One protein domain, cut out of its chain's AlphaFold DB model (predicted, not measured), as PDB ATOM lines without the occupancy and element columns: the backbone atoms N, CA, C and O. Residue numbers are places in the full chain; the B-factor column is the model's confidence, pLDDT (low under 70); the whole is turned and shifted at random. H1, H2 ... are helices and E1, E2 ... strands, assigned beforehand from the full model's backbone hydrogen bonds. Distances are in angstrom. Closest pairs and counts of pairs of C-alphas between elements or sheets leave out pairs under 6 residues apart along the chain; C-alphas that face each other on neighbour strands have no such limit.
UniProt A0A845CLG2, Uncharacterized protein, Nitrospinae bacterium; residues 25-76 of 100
ATOM      1  N   TYR A  25       9.052  -2.385  38.116       71.12
ATOM      2  CA  TYR A  25      10.224  -2.991  38.721       71.12
ATOM      3  C   TYR A  25      11.464  -2.409  38.074       71.12
ATOM      4  O   TYR A  25      11.552  -2.369  36.844       71.12
ATOM      5  N   GLU A  26      12.422  -1.970  38.884       76.19
ATOM      6  CA  GLU A  26      13.748  -1.621  38.389       76.19
ATOM      7  C   GLU A  26      14.520  -2.912  38.123       76.19
ATOM      8  O   GLU A  26      14.671  -3.748  39.011       76.19
ATOM      9  N   VAL A  27      14.990  -3.076  36.890       77.38
ATOM     10  CA  VAL A  27      15.701  -4.265  36.438       77.38
ATOM     11  C   VAL A  27      17.181  -3.967  36.330       77.38
ATOM     12  O   VAL A  27      17.606  -3.050  35.622       77.38
ATOM     13  N   LYS A  28      17.975  -4.819  36.967       78.94
ATOM     14  CA  LYS A  28      19.423  -4.884  36.822       78.94
ATOM     15  C   LYS A  28      19.809  -6.271  36.343       78.94
ATOM     16  O   LYS A  28      19.269  -7.268  36.815       78.94
ATOM     17  N   ARG A  29      20.736  -6.331  35.394       81.31
ATOM     18  CA  ARG A  29      21.242  -7.586  34.847       81.31
ATOM     19  C   ARG A  29      22.733  -7.688  35.096       81.31
ATOM     20  O   ARG A  29      23.453  -6.694  34.988       81.31
ATOM     21  N   TYR A  30      23.182  -8.892  35.391       83.12
ATOM     22  CA  TYR A  30      24.583  -9.221  35.565       83.12
ATOM     23  C   TYR A  30      24.892 -10.493  34.794       83.12
ATOM     24  O   TYR A  30      24.029 -11.353  34.665       83.12
ATOM     25  N   ARG A  31      26.116 -10.618  34.296       84.38
ATOM     26  CA  ARG A  31      26.586 -11.821  33.614       84.38
ATOM     27  C   ARG A  31      27.866 -12.319  34.267       84.38
ATOM     28  O   ARG A  31      28.747 -11.509  34.566       84.38
ATOM     29  N   SER A  32      27.952 -13.624  34.491       85.50
ATOM     30  CA  SER A  32      29.182 -14.299  34.884       85.50
ATOM     31  C   SER A  32      30.078 -14.489  33.663       85.50
ATOM     32  O   SER A  32      29.628 -15.007  32.642       85.50
ATOM     33  N   ASP A  33      31.341 -14.093  33.758       84.94
ATOM     34  CA  ASP A  33      32.359 -14.442  32.775       84.94
ATOM     35  C   ASP A  33      32.942 -15.844  33.045       84.94
ATOM     36  O   ASP A  33      32.736 -16.442  34.102       84.94
ATOM     37  N   ALA A  34      33.683 -16.387  32.074       82.00
ATOM     38  CA  ALA A  34      34.288 -17.721  32.171       82.00
ATOM     39  C   ALA A  34      35.336 -17.854  33.296       82.00
ATOM     40  O   ALA A  34      35.778 -18.958  33.594       82.00
ATOM     41  N   ARG A  35      35.747 -16.738  33.915       84.12
ATOM     42  CA  ARG A  35      36.670 -16.698  35.056       84.12
ATOM     43  C   ARG A  35      35.927 -16.558  36.390       84.12
ATOM     44  O   ARG A  35      36.566 -16.357  37.416       84.12
ATOM     45  N   GLY A  36      34.595 -16.651  36.378       75.94
ATOM     46  CA  GLY A  36      33.741 -16.523  37.559       75.94
ATOM     47  C   GLY A  36      33.464 -15.077  37.984       75.94
ATOM     48  O   GLY A  36      32.840 -14.858  39.019       75.94
ATOM     49  N   GLY A  37      33.897 -14.080  37.210       83.50
ATOM     50  CA  GLY A  37      33.643 -12.671  37.496       83.50
ATOM     51  C   GLY A  37      32.213 -12.270  37.141       83.50
ATOM     52  O   GLY A  37      31.731 -12.587  36.059       83.50
ATOM     53  N   ILE A  38      31.531 -11.532  38.017       82.69
ATOM     54  CA  ILE A  38      30.168 -11.036  37.771       82.69
ATOM     55  C   ILE A  38      30.238  -9.576  37.330       82.69
ATOM     56  O   ILE A  38      30.762  -8.727  38.052       82.69
ATOM     57  N   ARG A  39      29.694  -9.260  36.150       83.19
ATOM     58  CA  ARG A  39      29.712  -7.896  35.597       83.19
ATOM     59  C   ARG A  39      28.308  -7.382  35.304       83.19
ATOM     60  O   ARG A  39      27.496  -8.140  34.776       83.19
ATOM     61  N   PRO A  40      28.010  -6.100  35.584       82.31
ATOM     62  CA  PRO A  40      26.738  -5.504  35.203       82.31
ATOM     63  C   PRO A  40      26.631  -5.420  33.678       82.31
ATOM     64  O   PRO A  40      27.546  -4.943  33.002       82.31
ATOM     65  N   VAL A  41      25.492  -5.842  33.139       83.25
ATOM     66  CA  VAL A  41      25.169  -5.756  31.710       83.25
ATOM     67  C   VAL A  41      23.929  -4.895  31.496       83.25
ATOM     68  O   VAL A  41      23.165  -4.612  32.421       83.25
ATOM     69  N   ALA A  42      23.749  -4.408  30.268       75.38
ATOM     70  CA  ALA A  42      22.605  -3.569  29.945       75.38
ATOM     71  C   ALA A  42      21.296  -4.342  30.171       75.38
ATOM     72  O   ALA A  42      21.099  -5.425  29.631       75.38
ATOM     73  N   ALA A  43      20.390  -3.763  30.962       68.81
ATOM     74  CA  ALA A  43      19.080  -4.348  31.240       68.81
ATOM     75  C   ALA A  43      18.018  -4.036  30.162       68.81
ATOM     76  O   ALA A  43      16.893  -4.517  30.261       68.81
ATOM     77  N   GLY A  44      18.357  -3.214  29.160       64.62
ATOM     78  CA  GLY A  44      17.463  -2.785  28.081       64.62
ATOM     79  C   GLY A  44      17.782  -3.445  26.740       64.62
ATOM     80  O   GLY A  44      18.824  -4.076  26.585       64.62
ATOM     81  N   GLU A  45      16.884  -3.280  25.767       56.34
ATOM     82  CA  GLU A  45      17.070  -3.843  24.427       56.34
ATOM     83  C   GLU A  45      18.307  -3.290  23.699       56.34
ATOM     84  O   GLU A  45      18.655  -2.112  23.886       56.34
ATOM     85  N   PRO A  46      18.942  -4.108  22.834       47.06
ATOM     86  CA  PRO A  46      20.029  -3.664  21.972       47.06
ATOM     87  C   PRO A  46      19.620  -2.401  21.201       47.06
ATOM     88  O   PRO A  46      18.573  -2.367  20.563       47.06
ATOM     89  N   GLY A  47      20.423  -1.338  21.288       49.38
ATOM     90  CA  GLY A  47      20.190  -0.084  20.557       49.38
ATOM     91  C   GLY A  47      19.492   1.032  21.341       49.38
ATOM     92  O   GLY A  47      19.496   2.177  20.892       49.38
ATOM     93  N   LYS A  48      18.962   0.780  22.548       48.72
ATOM     94  CA  LYS A  48      18.461   1.872  23.403       48.72
ATOM     95  C   LYS A  48      19.611   2.474  24.214       48.72
ATOM     96  O   LYS A  48      20.301   1.777  24.955       48.72
ATOM     97  N   ARG A  49      19.804   3.794  24.069       50.41
ATOM     98  CA  ARG A  49      20.784   4.623  24.802       50.41
ATOM     99  C   ARG A  49      20.832   4.181  26.267       50.41
ATOM    100  O   ARG A  49      19.775   4.092  26.886       50.41
ATOM    101  N   ARG A  50      22.032   3.886  26.790       53.31
ATOM    102  CA  ARG A  50      22.306   3.323  28.130       53.31
ATOM    103  C   ARG A  50      21.568   4.124  29.216       53.31
ATOM    104  O   ARG A  50      22.093   5.101  29.743       53.31
ATOM    105  N   ARG A  51      20.309   3.776  29.504       55.06
ATOM    106  CA  ARG A  51      19.508   4.474  30.516       55.06
ATOM    107  C   ARG A  51      20.040   4.082  31.886       55.06
ATOM    108  O   ARG A  51      20.280   2.906  32.145       55.06
ATOM    109  N   LYS A  52      20.202   5.077  32.762       60.78
ATOM    110  CA  LYS A  52      20.710   4.907  34.134       60.78
ATOM    111  C   LYS A  52      19.848   3.948  34.970       60.78
ATOM    112  O   LYS A  52      20.362   3.356  35.907       60.78
ATOM    113  N   ARG A  53      18.565   3.794  34.619       69.56
ATOM    114  CA  ARG A  53      17.630   2.818  35.193       69.56
ATOM    115  C   ARG A  53      16.753   2.233  34.098       69.56
ATOM    116  O   ARG A  53      16.288   2.970  33.223       69.56
ATOM    117  N   VAL A  54      16.514   0.929  34.163       76.75
ATOM    118  CA  VAL A  54      15.556   0.232  33.302       76.75
ATOM    119  C   VAL A  54      14.401  -0.212  34.178       76.75
ATOM    120  O   VAL A  54      14.612  -0.910  35.160       76.75
ATOM    121  N   THR A  55      13.190   0.213  33.836       78.19
ATOM    122  CA  THR A  55      11.981  -0.112  34.596       78.19
ATOM    123  C   THR A  55      11.016  -0.882  33.711       78.19
ATOM    124  O   THR A  55      10.768  -0.447  32.584       78.19
ATOM    125  N   VAL A  56      10.452  -1.984  34.199       74.94
ATOM    126  CA  VAL A  56       9.515  -2.818  33.432       74.94
ATOM    127  C   VAL A  56       8.241  -3.110  34.218       74.94
ATOM    128  O   VAL A  56       8.202  -2.971  35.439       74.94
ATOM    129  N   SER A  57       7.186  -3.507  33.508       73.81
ATOM    130  CA  SER A  57       5.918  -3.894  34.129       73.81
ATOM    131  C   SER A  57       6.041  -5.216  34.895       73.81
ATOM    132  O   SER A  57       6.894  -6.053  34.589       73.81
ATOM    133  N   ARG A  58       5.116  -5.459  35.828       71.81
ATOM    134  CA  ARG A  58       4.984  -6.749  36.522       71.81
ATOM    135  C   ARG A  58       4.866  -7.942  35.569       71.81
ATOM    136  O   ARG A  58       5.467  -8.987  35.812       71.81
ATOM    137  N   ARG A  59       4.090  -7.795  34.488       72.31
ATOM    138  CA  ARG A  59       3.921  -8.844  33.472       72.31
ATOM    139  C   ARG A  59       5.264  -9.195  32.838       72.31
ATOM    140  O   ARG A  59       5.625 -10.364  32.797       72.31
ATOM    141  N   THR A  60       6.028  -8.175  32.456       74.06
ATOM    142  CA  THR A  60       7.366  -8.347  31.886       74.06
ATOM    143  C   THR A  60       8.291  -9.085  32.854       74.06
ATOM    144  O   THR A  60       8.944 -10.033  32.437       74.06
ATOM    145  N   VAL A  61       8.306  -8.736  34.149       72.94
ATOM    146  CA  VAL A  61       9.121  -9.455  35.153       72.94
ATOM    147  C   VAL A  61       8.773 -10.942  35.219       72.94
ATOM    148  O   VAL A  61       9.673 -11.776  35.250       72.94
ATOM    149  N   ARG A  62       7.483 -11.300  35.205       66.88
ATOM    150  CA  ARG A  62       7.050 -12.711  35.240       66.88
ATOM    151  C   ARG A  62       7.497 -13.509  34.018       66.88
ATOM    152  O   ARG A  62       7.695 -14.719  34.121       66.88
ATOM    153  N   GLU A  63       7.642 -12.847  32.878       75.06
ATOM    154  CA  GLU A  63       8.079 -13.444  31.614       75.06
ATOM    155  C   GLU A  63       9.619 -13.476  31.487       75.06
ATOM    156  O   GLU A  63      10.148 -14.256  30.698       75.06
ATOM    157  N   MET A  64      10.361 -12.705  32.295       72.88
ATOM    158  CA  MET A  64      11.828 -12.679  32.256       72.88
ATOM    159  C   MET A  64      12.436 -14.017  32.665       72.88
ATOM    160  O   MET A  64      12.125 -14.581  33.715       72.88
ATOM    161  N   ARG A  65      13.369 -14.505  31.853       76.94
ATOM    162  CA  ARG A  65      14.184 -15.677  32.161       76.94
ATOM    163  C   ARG A  65      15.657 -15.311  31.987       76.94
ATOM    164  O   ARG A  65      15.992 -14.764  30.934       76.94
ATOM    165  N   PRO A  66      16.512 -15.551  32.995       75.75
ATOM    166  CA  PRO A  66      17.947 -15.381  32.825       75.75
ATOM    167  C   PRO A  66      18.502 -16.443  31.868       75.75
ATOM    168  O   PRO A  66      18.023 -17.580  31.841       75.75
ATOM    169  N   ALA A  67      19.536 -16.085  31.108       75.75
ATOM    170  CA  ALA A  67      20.427 -17.072  30.502       75.75
ATOM    171  C   ALA A  67      21.218 -17.844  31.582       75.75
ATOM    172  O   ALA A  67      21.251 -17.450  32.746       75.75
ATOM    173  N   ARG A  68      21.876 -18.954  31.212       79.62
ATOM    174  CA  ARG A  68      22.634 -19.795  32.166       79.62
ATOM    175  C   ARG A  68      23.746 -19.047  32.905       79.62
ATOM    176  O   ARG A  68      24.090 -19.423  34.016       79.62
ATOM    177  N   ASP A  69      24.309 -18.033  32.267       80.44
ATOM    178  CA  ASP A  69      25.394 -17.192  32.763       80.44
ATOM    179  C   ASP A  69      24.888 -15.837  33.278       80.44
ATOM    180  O   ASP A  69      25.678 -14.923  33.489       80.44
ATOM    181  N   GLU A  70      23.577 -15.661  33.441       77.31
ATOM    182  CA  GLU A  70      22.964 -14.369  33.730       77.31
ATOM    183  C   GLU A  70      22.212 -14.370  35.064       77.31
ATOM    184  O   GLU A  70      21.547 -15.330  35.446       77.31
ATOM    185  N   LEU A  71      22.274 -13.238  35.758       74.56
ATOM    186  CA  LEU A  71      21.473 -12.922  36.929       74.56
ATOM    187  C   LEU A  71      20.611 -11.698  36.619       74.56
ATOM    188  O   LEU A  71      21.119 -10.663  36.181       74.56
ATOM    189  N   ILE A  72      19.311 -11.795  36.888       75.50
ATOM    190  CA  ILE A  72      18.369 -10.678  36.763       75.50
ATOM    191  C   ILE A  72      17.857 -10.328  38.162       75.50
ATOM    192  O   ILE A  72      17.293 -11.176  38.847       75.50
ATOM    193  N   ILE A  73      18.037  -9.074  38.572       75.69
ATOM    194  CA  ILE A  73      17.522  -8.514  39.825       75.69
ATOM    195  C   ILE A  73      16.405  -7.527  39.483       75.69
ATOM    196  O   ILE A  73      16.626  -6.597  38.709       75.69
ATOM    197  N   CYS A  74      15.220  -7.719  40.069       72.75
ATOM    198  CA  CYS A  74      14.025  -6.908  39.809       72.75
ATOM    199  C   CYS A  74      13.503  -6.242  41.090       72.75
ATOM    200  O   CYS A  74      12.574  -6.753  41.704       72.75
ATOM    201  N   THR A  75      14.062  -5.106  41.496       70.69
ATOM    202  CA  THR A  75      13.647  -4.377  42.711       70.69
ATOM    203  C   THR A  75      12.256  -3.753  42.569       70.69
ATOM    204  O   THR A  75      11.985  -3.043  41.597       70.69
ATOM    205  N   GLY A  76      11.375  -4.049  43.531       61.72
ATOM    206  CA  GLY A  76       9.960  -3.671  43.524       61.72
ATOM    207  C   GLY A  76       9.622  -2.302  44.131       61.72
ATOM    208  O   GLY A  76      10.484  -1.455  44.380       61.72
TER     209      GLY A  76
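Overview. This is residues 25 to 76 of the 100 residues of an uncharacterized protein of Nitrospinae bacterium (UniProt A0A845CLG2). Strand E1 runs through a strongly twisted, branched antiparallel sheet, E4 on one side, E2 and E3 on the other, helix H1 at one end. The printed part has 52 residues, with E1, E2, E3, H1, E4 in order; the class is mixed. It is only just compact, with radius of gyration of the C-alphas 11.4 A and spans 33 by 24 by 17 A.

Arrangement. E1, residues 25 to 32, and E2, residues 38 to 41, form a hairpin, N 31 and O 39 2.9 A apart. E1 also neighbours E3, residues 54 to 57, by N 27 and O 54, 2.8 A, and E4, residues 70 to 75, by N 28 and O 73, 2.8 A. H1, residues 58 to 63, only grazes the sheet; its O i to N i+4 pairs are within hydrogen-bond range.

Along the chain. E1, 22.4 A, begins at C-alpha 25 (10.224, -2.991, 38.721) and E4, 16.3 A, ends at C-alpha 75 (13.647, -4.377, 42.711).

Size, cuts and confidence. E2 to E3 is a long link; pLDDT is under 70 at residues 43 to 53, 62 and 76.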